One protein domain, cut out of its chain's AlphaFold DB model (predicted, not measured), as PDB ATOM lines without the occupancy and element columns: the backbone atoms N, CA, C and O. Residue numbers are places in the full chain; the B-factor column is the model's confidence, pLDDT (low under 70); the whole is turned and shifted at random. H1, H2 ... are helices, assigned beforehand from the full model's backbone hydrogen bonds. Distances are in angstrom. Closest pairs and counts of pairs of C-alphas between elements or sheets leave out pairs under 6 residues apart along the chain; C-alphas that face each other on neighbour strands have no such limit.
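Overview. This is residues 2 to 99 of the 100 residues of an uncharacterized protein of Terribacillus saccharophilus (UniProt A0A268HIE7). The longest helix, H4, runs beside H1 as one arm of a wide, thin V, and the helical hairpin of H2 and H3 makes the other arm; the two arms join at a corner, and residues 91 to 99 stick out at one tip. The printed part has 98 residues with four named helices, in the order H1, H2, H3, H4, which hold 90 of them, and no named strand; its class is all helix, and it is extended, with a radius of gyration of the C-alphas of 20.6 A and spans of 69 by 29 by 11 A.

Along the chain. H4, residues 69 to 97, is 42.9 A long and ends at C-alpha 97 (45.059, -11.324, -8.374). H1 is residues 2 to 19, from C-alpha 2 (48.557, -22.416, 4.950). H2 is residues 21 to 43, 32.9 A, and H3 residues 47 to 66.

Arrangement. H4 touches H1, closest at the C-alphas of Gly 73 and Leu 17, 4.7 A, a shallow tilt of 26 degrees, opposite ways. Residues 69 to 74 of H4 touch residues 21 to 27 of H2, only just about perpendicular at 72 degrees; the closest C-alphas, of Ala 70 and Leu 24, are 4.3 A apart. H2 and H3 touch as a hairpin, closest at the C-alphas of Gly 34 and Ile 57, 4.7 A, at 19 degrees. H1 and H3 are apart. In H1, H2, H3 and H4 every O i to N i+4 pair is within hydrogen-bond range.

Size, cuts and confidence. The C-alphas of Gly 48 and Thr 99 are farthest apart, 69.7 A. The printed part has no cut, its three links are tight, and pLDDT is under 70 at residues 98 to 99.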
ATOM      1  N   LYS A   2      49.497 -23.243   4.157       74.75
ATOM      2  CA  LYS A   2      48.557 -22.416   4.950       74.75
ATOM      3  C   LYS A   2      47.100 -22.922   4.942       74.75
ATOM      4  O   LYS A   2      46.493 -23.025   6.000       74.75
ATOM      5  N   LYS A   3      46.577 -23.333   3.776       82.50
ATOM      6  CA  LYS A   3      45.206 -23.870   3.638       82.50
ATOM      7  C   LYS A   3      44.979 -25.150   4.480       82.50
ATOM      8  O   LYS A   3      43.942 -25.277   5.116       82.50
ATOM      9  N   VAL A   4      45.969 -26.049   4.557       87.75
ATOM     10  CA  VAL A   4      45.888 -27.301   5.345       87.75
ATOM     11  C   VAL A   4      45.895 -27.020   6.851       87.75
ATOM     12  O   VAL A   4      45.083 -27.579   7.580       87.75
ATOM     13  N   LEU A   5      46.752 -26.102   7.311       88.75
ATOM     14  CA  LEU A   5      46.804 -25.678   8.717       88.75
ATOM     15  C   LEU A   5      45.489 -25.033   9.179       88.75
ATOM     16  O   LEU A   5      45.016 -25.338  10.271       88.75
ATOM     17  N   LEU A   6      44.872 -24.193   8.338       89.75
ATOM     18  CA  LEU A   6      43.560 -23.600   8.627       89.75
ATOM     19  C   LEU A   6      42.467 -24.669   8.755       89.75
ATOM     20  O   LEU A   6      41.641 -24.584   9.656       89.75
ATOM     21  N   ILE A   7      42.472 -25.692   7.897       92.38
ATOM     22  CA  ILE A   7      41.483 -26.777   7.963       92.38
ATOM     23  C   ILE A   7      41.669 -27.601   9.241       92.38
ATOM     24  O   ILE A   7      40.703 -27.812   9.969       92.38
ATOM     25  N   ILE A   8      42.898 -28.022   9.553       94.94
ATOM     26  CA  ILE A   8      43.184 -28.807  10.765       94.94
ATOM     27  C   ILE A   8      42.803 -28.012  12.019       94.94
ATOM     28  O   ILE A   8      42.099 -28.528  12.887       94.94
ATOM     29  N   GLY A   9      43.204 -26.739  12.093       94.50
ATOM     30  CA  GLY A   9      42.843 -25.863  13.206       94.50
ATOM     31  C   GLY A   9      41.330 -25.684  13.349       94.50
ATOM     32  O   GLY A   9      40.817 -25.721  14.465       94.50
ATOM     33  N   ALA A  10      40.600 -25.558  12.236       95.06
ATOM     34  CA  ALA A  10      39.146 -25.433  12.250       95.06
ATOM     35  C   ALA A  10      38.461 -26.717  12.736       95.06
ATOM     36  O   ALA A  10      37.521 -26.636  13.522       95.06
ATOM     37  N   VAL A  11      38.945 -27.895  12.327       97.00
ATOM     38  CA  VAL A  11      38.408 -29.189  12.784       97.00
ATOM     39  C   VAL A  11      38.615 -29.363  14.288       97.00
ATOM     40  O   VAL A  11      37.673 -29.722  14.991       97.00
ATOM     41  N   ILE A  12      39.810 -29.054  14.801       97.44
ATOM     42  CA  ILE A  12      40.100 -29.134  16.239       97.44
ATOM     43  C   ILE A  12      39.219 -28.149  17.015       97.44
ATOM     44  O   ILE A  12      38.568 -28.541  17.981       97.44
ATOM     45  N   ALA A  13      39.150 -26.888  16.579       96.94
ATOM     46  CA  ALA A  13      38.314 -25.881  17.229       96.94
ATOM     47  C   ALA A  13      36.828 -26.278  17.216       96.94
ATOM     48  O   ALA A  13      36.150 -26.141  18.231       96.94
ATOM     49  N   ALA A  14      36.332 -26.832  16.107       97.38
ATOM     50  CA  ALA A  14      34.967 -27.339  16.010       97.38
ATOM     51  C   ALA A  14      34.722 -28.526  16.955       97.38
ATOM     52  O   ALA A  14      33.702 -28.550  17.638       97.38
ATOM     53  N   ALA A  15      35.657 -29.475  17.056       98.00
ATOM     54  CA  ALA A  15      35.541 -30.605  17.975       98.00
ATOM     55  C   ALA A  15      35.494 -30.148  19.443       98.00
ATOM     56  O   ALA A  15      34.631 -30.595  20.197       98.00
ATOM     57  N   VAL A  16      36.363 -29.209  19.840       97.75
ATOM     58  CA  VAL A  16      36.354 -28.632  21.196       97.75
ATOM     59  C   VAL A  16      35.059 -27.865  21.461       97.75
ATOM     60  O   VAL A  16      34.483 -27.993  22.543       97.75
ATOM     61  N   LEU A  17      34.572 -27.094  20.485       97.75
ATOM     62  CA  LEU A  17      33.302 -26.379  20.597       97.75
ATOM     63  C   LEU A  17      32.134 -27.347  20.808       97.75
ATOM     64  O   LEU A  17      31.335 -27.138  21.715       97.75
ATOM     65  N   LEU A  18      32.055 -28.416  20.012       97.44
ATOM     66  CA  LEU A  18      31.012 -29.438  20.130       97.44
ATOM     67  C   LEU A  18      31.087 -30.177  21.471       97.44
ATOM     68  O   LEU A  18      30.055 -30.380  22.108       97.44
ATOM     69  N   ALA A  19      32.292 -30.505  21.943       97.25
ATOM     70  CA  ALA A  19      32.498 -31.147  23.241       97.25
ATOM     71  C   ALA A  19      32.030 -30.275  24.421       97.25
ATOM     72  O   ALA A  19      31.580 -30.803  25.434       97.25
ATOM     73  N   ASN A  20      32.100 -28.947  24.286       97.38
ATOM     74  CA  ASN A  20      31.690 -27.991  25.321       97.38
ATOM     75  C   ASN A  20      30.327 -27.337  25.039       97.38
ATOM     76  O   ASN A  20      29.925 -26.415  25.753       97.38
ATOM     77  N   LEU A  21      29.598 -27.798  24.016       96.31
ATOM     78  CA  LEU A  21      28.372 -27.145  23.558       96.31
ATOM     79  C   LEU A  21      27.276 -27.179  24.627       96.31
ATOM     80  O   LEU A  21      26.601 -26.176  24.844       96.31
ATOM     81  N   GLY A  22      27.143 -28.303  25.337       96.00
ATOM     82  CA  GLY A  22      26.187 -28.442  26.437       96.00
ATOM     83  C   GLY A  22      26.424 -27.407  27.537       96.00
ATOM     84  O   GLY A  22      25.512 -26.658  27.883       96.00
ATOM     85  N   SER A  23      27.663 -27.296  28.026       96.69
ATOM     86  CA  SER A  23      28.026 -26.293  29.036       96.69
ATOM     87  C   SER A  23      27.809 -24.865  28.534       96.69
ATOM     88  O   SER A  23      27.338 -24.022  29.290       96.69
ATOM     89  N   LEU A  24      28.098 -24.585  27.259       97.31
ATOM     90  CA  LEU A  24      27.909 -23.260  26.664       97.31
ATOM     91  C   LEU A  24      26.428 -22.862  26.586       97.31
ATOM     92  O   LEU A  24      26.083 -21.718  26.886       97.31
ATOM     93  N   LEU A  25      25.543 -23.807  26.260       96.94
ATOM     94  CA  LEU A  25      24.095 -23.591  26.265       96.94
ATOM     95  C   LEU A  25      23.559 -23.355  27.680       96.94
ATOM     96  O   LEU A  25      22.805 -22.407  27.899       96.94
ATOM     97  N   VAL A  26      23.972 -24.174  28.649       96.75
ATOM     98  CA  VAL A  26      23.563 -24.009  30.052       96.75
ATOM     99  C   VAL A  26      24.051 -22.671  30.603       96.75
ATOM    100  O   VAL A  26      23.275 -21.960  31.242       96.75
ATOM    101  N   LEU A  27      25.293 -22.281  30.299       96.62
ATOM    102  CA  LEU A  27      25.822 -20.970  30.663       96.62
ATOM    103  C   LEU A  27      24.950 -19.853  30.071       96.62
ATOM    104  O   LEU A  27      24.498 -18.985  30.815       96.62
ATOM    105  N   ALA A  28      24.639 -19.901  28.774       96.44
ATOM    106  CA  ALA A  28      23.802 -18.893  28.121       96.44
ATOM    107  C   ALA A  28      22.410 -18.768  28.770       96.44
ATOM    108  O   ALA A  28      21.946 -17.658  29.035       96.44
ATOM    109  N   ILE A  29      21.769 -19.897  29.089       97.19
ATOM    110  CA  ILE A  29      20.471 -19.920  29.777       97.19
ATOM    111  C   ILE A  29      20.597 -19.330  31.184       97.19
ATOM    112  O   ILE A  29      19.782 -18.498  31.580       97.19
ATOM    113  N   SER A  30      21.622 -19.718  31.941       95.94
ATOM    114  CA  SER A  30      21.822 -19.235  33.311       95.94
ATOM    115  C   SER A  30      22.090 -17.729  33.375       95.94
ATOM    116  O   SER A  30      21.537 -17.047  34.239       95.94
ATOM    117  N   VAL A  31      22.829 -17.183  32.403       95.75
ATOM    118  CA  VAL A  31      23.026 -15.737  32.237       95.75
ATOM    119  C   VAL A  31      21.709 -15.047  31.887       95.75
ATOM    120  O   VAL A  31      21.405 -14.003  32.458       95.75
ATOM    121  N   ALA A  32      20.888 -15.629  31.006       96.31
ATOM    122  CA  ALA A  32      19.577 -15.076  30.670       96.31
ATOM    123  C   ALA A  32      18.631 -15.046  31.886       96.31
ATOM    124  O   ALA A  32      17.961 -14.037  32.123       96.31
ATOM    125  N   ILE A  33      18.618 -16.114  32.691       94.69
ATOM    126  CA  ILE A  33      17.867 -16.181  33.953       94.69
ATOM    127  C   ILE A  33      18.382 -15.120  34.927       94.69
ATOM    128  O   ILE A  33      17.583 -14.360  35.471       94.69
ATOM    129  N   GLY A  34      19.701 -15.030  35.118       95.56
ATOM    130  CA  GLY A  34      20.323 -14.032  35.986       95.56
ATOM    131  C   GLY A  34      19.989 -12.604  35.556       95.56
ATOM    132  O   GLY A  34      19.591 -11.793  36.389       95.56
ATOM    133  N   TYR A  35      20.052 -12.308  34.256       95.69
ATOM    134  CA  TYR A  35      19.681 -11.009  33.693       95.69
ATOM    135  C   TYR A  35      18.204 -10.680  33.929       95.69
ATOM    136  O   TYR A  35      17.873  -9.582  34.379       95.69
ATOM    137  N   TYR A  36      17.302 -11.628  33.664       95.50
ATOM    138  CA  TYR A  36      15.874 -11.419  33.882       95.50
ATOM    139  C   TYR A  36      15.542 -11.250  35.370       95.50
ATOM    140  O   TYR A  36      14.773 -10.356  35.731       95.50
ATOM    141  N   GLY A  37      16.161 -12.061  36.230       94.19
ATOM    142  CA  GLY A  37      16.052 -11.958  37.679       94.19
ATOM    143  C   GLY A  37      16.540 -10.603  38.182       94.19
ATOM    144  O   GLY A  37      15.816  -9.935  38.914       94.19
ATOM    145  N   LEU A  38      17.704 -10.142  37.715       94.56
ATOM    146  CA  LEU A  38      18.264  -8.838  38.072       94.56
ATOM    147  C   LEU A  38      17.360  -7.693  37.610       94.56
ATOM    148  O   LEU A  38      17.067  -6.783  38.382       94.56
ATOM    149  N   ARG A  39      16.844  -7.768  36.380       94.94
ATOM    150  CA  ARG A  39      15.886  -6.789  35.866       94.94
ATOM    151  C   ARG A  39      14.650  -6.717  36.764       94.94
ATOM    152  O   ARG A  39      14.268  -5.637  37.193       94.94
ATOM    153  N   ARG A  40      14.040  -7.852  37.103       93.50
ATOM    154  CA  ARG A  40      12.858  -7.889  37.980       93.50
ATOM    155  C   ARG A  40      13.157  -7.461  39.419       93.50
ATOM    156  O   ARG A  40      12.303  -6.828  40.030       93.50
ATOM    157  N   PHE A  41      14.350  -7.758  39.928       92.69
ATOM    158  CA  PHE A  41      14.813  -7.326  41.246       92.69
ATOM    159  C   PHE A  41      14.903  -5.799  41.348       92.69
ATOM    160  O   PHE A  41      14.482  -5.223  42.348       92.69
ATOM    161  N   ILE A  42      15.415  -5.144  40.301       94.12
ATOM    162  CA  ILE A  42      15.531  -3.681  40.243       94.12
ATOM    163  C   ILE A  42      14.156  -3.027  40.053       94.12
ATOM    164  O   ILE A  42      13.885  -2.003  40.669       94.12
ATOM    165  N   LEU A  43      13.284  -3.609  39.220       93.62
ATOM    166  CA  LEU A  43      11.976  -3.028  38.891       93.62
ATOM    167  C   LEU A  43      10.875  -3.254  39.943       93.62
ATOM    168  O   LEU A  43       9.775  -2.740  39.763       93.62
ATOM    169  N   THR A  44      11.097  -4.060  40.984       91.19
ATOM    170  CA  THR A  44      10.050  -4.359  41.973       91.19
ATOM    171  C   THR A  44      10.192  -3.510  43.233       91.19
ATOM    172  O   THR A  44      11.273  -3.420  43.810       91.19
ATOM    173  N   ASP A  45       9.082  -2.943  43.706       89.06
ATOM    174  CA  ASP A  45       9.042  -2.168  44.955       89.06
ATOM    175  C   ASP A  45       8.787  -3.044  46.194       89.06
ATOM    176  O   ASP A  45       9.038  -2.632  47.325       89.06
ATOM    177  N   SER A  46       8.337  -4.290  45.999       94.25
ATOM    178  CA  SER A  46       8.025  -5.215  47.094       94.25
ATOM    179  C   SER A  46       9.276  -5.896  47.649       94.25
ATOM    180  O   SER A  46      10.013  -6.564  46.924       94.25
ATOM    181  N   ILE A  47       9.470  -5.808  48.970       92.38
ATOM    182  CA  ILE A  47      10.576  -6.464  49.690       92.38
ATOM    183  C   ILE A  47      10.541  -7.987  49.490       92.38
ATOM    184  O   ILE A  47      11.570  -8.592  49.195       92.38
ATOM    185  N   GLY A  48       9.361  -8.609  49.586       92.31
ATOM    186  CA  GLY A  48       9.217 -10.056  49.387       92.31
ATOM    187  C   GLY A  48       9.567 -10.486  47.961       92.31
ATOM    188  O   GLY A  48      10.262 -11.481  47.760       92.31
ATOM    189  N   ALA A  49       9.165  -9.688  46.967       91.94
ATOM    190  CA  ALA A  49       9.530  -9.936  45.576       91.94
ATOM    191  C   ALA A  49      11.041  -9.773  45.347       91.94
ATOM    192  O   ALA A  49      11.631 -10.595  44.648       91.94
ATOM    193  N   LYS A  50      11.690  -8.775  45.967       92.19
ATOM    194  CA  LYS A  50      13.155  -8.624  45.914       92.19
ATOM    195  C   LYS A  50      13.864  -9.861  46.454       92.19
ATOM    196  O   LYS A  50      14.762 -10.366  45.793       92.19
ATOM    197  N   ILE A  51      13.441 -10.391  47.601       95.12
ATOM    198  CA  ILE A  51      14.043 -11.608  48.169       95.12
ATOM    199  C   ILE A  51      13.892 -12.784  47.195       95.12
ATOM    200  O   ILE A  51      14.878 -13.452  46.886       95.12
ATOM    201  N   GLY A  52      12.692 -12.992  46.643       95.06
ATOM    202  CA  GLY A  52      12.440 -14.049  45.660       95.06
ATOM    203  C   GLY A  52      13.327 -13.935  44.415       95.06
ATOM    204  O   GLY A  52      13.985 -14.902  44.031       95.06
ATOM    205  N   TRP A  53      13.418 -12.745  43.814       95.88
ATOM    206  CA  TRP A  53      14.292 -12.519  42.659       95.88
ATOM    207  C   TRP A  53      15.779 -12.633  43.010       95.88
ATOM    208  O   TRP A  53      16.549 -13.123  42.188       95.88
ATOM    209  N   GLY A  54      16.180 -12.274  44.232       95.44
ATOM    210  CA  GLY A  54      17.537 -12.482  44.740       95.44
ATOM    211  C   GLY A  54      17.946 -13.957  44.734       95.44
ATOM    212  O   GLY A  54      19.044 -14.288  44.289       95.44
ATOM    213  N   VAL A  55      17.043 -14.859  45.132       96.00
ATOM    214  CA  VAL A  55      17.280 -16.313  45.075       96.00
ATOM    215  C   VAL A  55      17.411 -16.798  43.630       96.00
ATOM    216  O   VAL A  55      18.333 -17.550  43.321       96.00
ATOM    217  N   VAL A  56      16.542 -16.334  42.725       95.69
ATOM    218  CA  VAL A  56      16.609 -16.681  41.291       95.69
ATOM    219  C   VAL A  56      17.947 -16.256  40.678       95.69
ATOM    220  O   VAL A  56      18.569 -17.037  39.957       95.69
ATOM    221  N   ILE A  57      18.415 -15.045  40.995       96.75
ATOM    222  CA  ILE A  57      19.733 -14.557  40.573       96.75
ATOM    223  C   ILE A  57      20.831 -15.462  41.138       96.75
ATOM    224  O   ILE A  57      21.696 -15.896  40.383       96.75
ATOM    225  N   GLY A  58      20.773 -15.790  42.433       96.19
ATOM    226  CA  GLY A  58      21.738 -16.677  43.083       96.19
ATOM    227  C   GLY A  58      21.844 -18.040  42.397       96.19
ATOM    228  O   GLY A  58      22.946 -18.491  42.098       96.19
ATOM    229  N   ILE A  59      20.712 -18.658  42.052       95.38
ATOM    230  CA  ILE A  59      20.678 -19.923  41.301       95.38
ATOM    231  C   ILE A  59      21.334 -19.755  39.925       95.38
ATOM    232  O   ILE A  59      22.174 -20.570  39.545       95.38
ATOM    233  N   GLY A  60      20.999 -18.687  39.193       94.50
ATOM    234  CA  GLY A  60      21.608 -18.391  37.894       94.50
ATOM    235  C   GLY A  60      23.131 -18.240  37.977       94.50
ATOM    236  O   GLY A  60      23.855 -18.802  37.152       94.50
ATOM    237  N   VAL A  61      23.629 -17.555  39.010       96.06
ATOM    238  CA  VAL A  61      25.069 -17.396  39.269       96.06
ATOM    239  C   VAL A  61      25.723 -18.737  39.601       96.06
ATOM    240  O   VAL A  61      26.746 -19.072  39.010       96.06
ATOM    241  N   CYS A  62      25.125 -19.547  40.477       96.62
ATOM    242  CA  CYS A  62      25.653 -20.869  40.822       96.62
ATOM    243  C   CYS A  62      25.735 -21.796  39.603       96.62
ATOM    244  O   CYS A  62      26.748 -22.464  39.402       96.62
ATOM    245  N   ILE A  63      24.702 -21.819  38.754       95.38
ATOM    246  CA  ILE A  63      24.717 -22.609  37.516       95.38
ATOM    247  C   ILE A  63      25.810 -22.093  36.576       95.38
ATOM    248  O   ILE A  63      26.551 -22.902  36.018       95.38
ATOM    249  N   SER A  64      25.953 -20.772  36.437       93.94
ATOM    250  CA  SER A  64      27.007 -20.173  35.608       93.94
ATOM    251  C   SER A  64      28.396 -20.627  36.066       93.94
ATOM    252  O   SER A  64      29.195 -21.097  35.256       93.94
ATOM    253  N   LEU A  65      28.667 -20.545  37.373       94.50
ATOM    254  CA  LEU A  65      29.951 -20.921  37.971       94.50
ATOM    255  C   LEU A  65      30.242 -22.421  37.866       94.50
ATOM    256  O   LEU A  65      31.391 -22.800  37.680       94.50
ATOM    257  N   SER A  66      29.225 -23.282  37.919       94.75
ATOM    258  CA  SER A  66      29.398 -24.731  37.741       94.75
ATOM    259  C   SER A  66      29.693 -25.140  36.292       94.75
ATOM    260  O   SER A  66      30.091 -26.275  36.043       94.75
ATOM    261  N   ASN A  67      29.519 -24.233  35.324       95.25
ATOM    262  CA  ASN A  67      29.702 -24.498  33.896       95.25
ATOM    263  C   ASN A  67      30.974 -23.845  33.327       95.25
ATOM    264  O   ASN A  67      30.985 -23.402  32.182       95.25
ATOM    265  N   LEU A  68      32.083 -23.842  34.079       93.56
ATOM    266  CA  LEU A  68      33.387 -23.346  33.598       93.56
ATOM    267  C   LEU A  68      33.859 -23.916  32.243       93.56
ATOM    268  O   LEU A  68      34.453 -23.145  31.484       93.56
ATOM    269  N   PRO A  69      33.587 -25.188  31.865       94.62
ATOM    270  CA  PRO A  69      33.939 -25.693  30.532       94.62
ATOM    271  C   PRO A  69      33.346 -24.865  29.379       94.62
ATOM    272  O   PRO A  69      33.924 -24.793  28.294       94.62
ATOM    273  N   ALA A  70      32.247 -24.141  29.617       95.88
ATOM    274  CA  ALA A  70      31.682 -23.199  28.657       95.88
ATOM    275  C   ALA A  70      32.678 -22.115  28.218       95.88
ATOM    276  O   ALA A  70      32.617 -21.678  27.072       95.88
ATOM    277  N   LEU A  71      33.616 -21.703  29.081       96.12
ATOM    278  CA  LEU A  71      34.663 -20.741  28.724       96.12
ATOM    279  C   LEU A  71      35.601 -21.312  27.657       96.12
ATOM    280  O   LEU A  71      35.962 -20.612  26.715       96.12
ATOM    281  N   ILE A  72      35.942 -22.599  27.760       96.50
ATOM    282  CA  ILE A  72      36.747 -23.304  26.754       96.50
ATOM    283  C   ILE A  72      35.974 -23.371  25.436       96.50
ATOM    284  O   ILE A  72      36.525 -23.060  24.379       96.50
ATOM    285  N   GLY A  73      34.679 -23.700  25.496       97.06
ATOM    286  CA  GLY A  73      33.789 -23.640  24.335       97.06
ATOM    287  C   GLY A  73      33.737 -22.245  23.702       97.06
ATOM    288  O   GLY A  73      33.808 -22.121  22.483       97.06
ATOM    289  N   LEU A  74      33.691 -21.185  24.513       97.19
ATOM    290  CA  LEU A  74      33.661 -19.798  24.046       97.19
ATOM    291  C   LEU A  74      34.963 -19.415  23.325       97.19
ATOM    292  O   LEU A  74      34.928 -18.796  22.263       97.19
ATOM    293  N   VAL A  75      36.112 -19.825  23.871       97.88
ATOM    294  CA  VAL A  75      37.421 -19.643  23.226       97.88
ATOM    295  C   VAL A  75      37.470 -20.407  21.904       97.88
ATOM    296  O   VAL A  75      37.872 -19.839  20.890       97.88
ATOM    297  N   ALA A  76      37.011 -21.659  21.877       97.62
ATOM    298  CA  ALA A  76      36.957 -22.460  20.658       97.62
ATOM    299  C   ALA A  76      36.061 -21.818  19.585       97.62
ATOM    300  O   ALA A  76      36.452 -21.748  18.419       97.62
ATOM    301  N   LEU A  77      34.906 -21.272  19.979       97.38
ATOM    302  CA  LEU A  77      34.021 -20.512  19.098       97.38
ATOM    303  C   LEU A  77      34.723 -19.276  18.515       97.38
ATOM    304  O   LEU A  77      34.651 -19.037  17.309       97.38
ATOM    305  N   ALA A  78      35.432 -18.510  19.351       97.62
ATOM    306  CA  ALA A  78      36.179 -17.334  18.912       97.62
ATOM    307  C   ALA A  78      37.293 -17.707  17.923       97.62
ATOM    308  O   ALA A  78      37.417 -17.083  16.868       97.62
ATOM    309  N   VAL A  79      38.067 -18.755  18.219       96.75
ATOM    310  CA  VAL A  79      39.106 -19.286  17.325       96.75
ATOM    311  C   VAL A  79      38.494 -19.705  15.988       96.75
ATOM    312  O   VAL A  79      38.974 -19.276  14.939       96.75
ATOM    313  N   LEU A  80      37.397 -20.464  16.004       96.44
ATOM    314  CA  LEU A  80      36.706 -20.900  14.791       96.44
ATOM    315  C   LEU A  80      36.230 -19.704  13.944       96.44
ATOM    316  O   LEU A  80      36.412 -19.701  12.725       96.44
ATOM    317  N   TYR A  81      35.703 -18.652  14.581       96.62
ATOM    318  CA  TYR A  81      35.327 -17.403  13.913       96.62
ATOM    319  C   TYR A  81      36.529 -16.699  13.263       96.62
ATOM    320  O   TYR A  81      36.444 -16.258  12.112       96.62
ATOM    321  N   TYR A  82      37.667 -16.618  13.959       95.50
ATOM    322  CA  TYR A  82      38.889 -16.031  13.405       95.50
ATOM    323  C   TYR A  82      39.419 -16.818  12.206       95.50
ATOM    324  O   TYR A  82      39.759 -16.205  11.192       95.50
ATOM    325  N   LEU A  83      39.443 -18.153  12.278       94.25
ATOM    326  CA  LEU A  83      39.866 -19.006  11.164       94.25
ATOM    327  C   LEU A  83      38.939 -18.850   9.953       94.25
ATOM    328  O   LEU A  83      39.419 -18.708   8.827       94.25
ATOM    329  N   TYR A  84      37.623 -18.795  10.178       92.56
ATOM    330  CA  TYR A  84      36.648 -18.517   9.123       92.56
ATOM    331  C   TYR A  84      36.906 -17.160   8.455       92.56
ATOM    332  O   TYR A  84      36.948 -17.058   7.225       92.56
ATOM    333  N   ARG A  85      37.131 -16.110   9.256       92.25
ATOM    334  CA  ARG A  85      37.408 -14.762   8.744       92.25
ATOM    335  C   ARG A  85      38.729 -14.703   7.976       92.25
ATOM    336  O   ARG A  85      38.785 -14.030   6.949       92.25
ATOM    337  N   ALA A  86      39.767 -15.393   8.444       89.81
ATOM    338  CA  ALA A  86      41.048 -15.494   7.749       89.81
ATOM    339  C   ALA A  86      40.884 -16.176   6.383       89.81
ATOM    340  O   ALA A  86      41.310 -15.631   5.370       89.81
ATOM    341  N   TRP A  87      40.156 -17.295   6.332       88.69
ATOM    342  CA  TRP A  87      39.890 -17.999   5.079       88.69
ATOM    343  C   TRP A  87      39.083 -17.162   4.079       88.69
ATOM    344  O   TRP A  87      39.345 -17.211   2.877       88.69
ATOM    345  N   LYS A  88      38.119 -16.364   4.557       88.88
ATOM    346  CA  LYS A  88      37.356 -15.447   3.699       88.88
ATOM    347  C   LYS A  88      38.248 -14.364   3.079       88.88
ATOM    348  O   LYS A  88      38.129 -14.109   1.887       88.88
ATOM    349  N   LYS A  89      39.155 -13.776   3.866       86.25
ATOM    350  CA  LYS A  89      40.112 -12.768   3.379       86.25
ATOM    351  C   LYS A  89      41.074 -13.338   2.339       86.25
ATOM    352  O   LYS A  89      41.283 -12.701   1.315       86.25
ATOM    353  N   ASP A  90      41.601 -14.541   2.573       82.38
ATOM    354  CA  ASP A  90      42.482 -15.214   1.610       82.38
ATOM    355  C   ASP A  90      41.766 -15.438   0.266       82.38
ATOM    356  O   ASP A  90      42.348 -15.206  -0.788       82.38
ATOM    357  N   LYS A  91      40.480 -15.820   0.295       81.56
ATOM    358  CA  LYS A  91      39.661 -15.976  -0.920       81.56
ATOM    359  C   LYS A  91      39.411 -14.668  -1.663       81.56
ATOM    360  O   LYS A  91      39.340 -14.678  -2.888       81.56
ATOM    361  N   GLU A  92      39.198 -13.571  -0.941       82.12
ATOM    362  CA  GLU A  92      39.014 -12.252  -1.552       82.12
ATOM    363  C   GLU A  92      40.318 -11.776  -2.202       82.12
ATOM    364  O   GLU A  92      40.289 -11.389  -3.363       82.12
ATOM    365  N   ALA A  93      41.460 -11.899  -1.515       77.50
ATOM    366  CA  ALA A  93      42.770 -11.543  -2.063       77.50
ATOM    367  C   ALA A  93      43.137 -12.369  -3.310       77.50
ATOM    368  O   ALA A  93      43.585 -11.810  -4.304       77.50
ATOM    369  N   GLU A  94      42.884 -13.681  -3.280       77.06
ATOM    370  CA  GLU A  94      43.101 -14.584  -4.417       77.06
ATOM    371  C   GLU A  94      42.236 -14.177  -5.630       77.06
ATOM    372  O   GLU A  94      42.717 -14.191  -6.755       77.06
ATOM    373  N   LYS A  95      40.993 -13.713  -5.428       75.88
ATOM    374  CA  LYS A  95      40.147 -13.210  -6.528       75.88
ATOM    375  C   LYS A  95      40.667 -11.930  -7.190       75.88
ATOM    376  O   LYS A  95      40.457 -11.788  -8.389       75.88
ATOM    377  N   PHE A  96      41.278 -11.012  -6.438       73.12
ATOM    378  CA  PHE A  96      41.802  -9.759  -6.999       73.12
ATOM    379  C   PHE A  96      43.017  -9.989  -7.911       73.12
ATOM    380  O   PHE A  96      43.157  -9.288  -8.910       73.12
ATOM    381  N   ASP A  97      43.851 -10.986  -7.603       74.50
ATOM    382  CA  ASP A  97      45.059 -11.324  -8.374       74.50
ATOM    383  C   ASP A  97      44.730 -11.922  -9.757       74.50
ATOM    384  O   ASP A  97      45.423 -11.658 -10.728       74.50
ATOM    385  N   TYR A  98      43.619 -12.662  -9.886       65.19
ATOM    386  CA  TYR A  98      43.176 -13.247 -11.164       65.19
ATOM    387  C   TYR A  98      42.426 -12.281 -12.099       65.19
ATOM    388  O   TYR A  98      42.035 -12.681 -13.196       65.19
ATOM    389  N   THR A  99      42.148 -11.051 -11.660       69.12
ATOM    390  CA  THR A  99      41.395 -10.045 -12.436       69.12
ATOM    391  C   THR A  99      42.254  -8.895 -12.971       69.12
ATOM    392  O   THR A  99      41.706  -7.989 -13.602       69.12
TER     393      THR A  99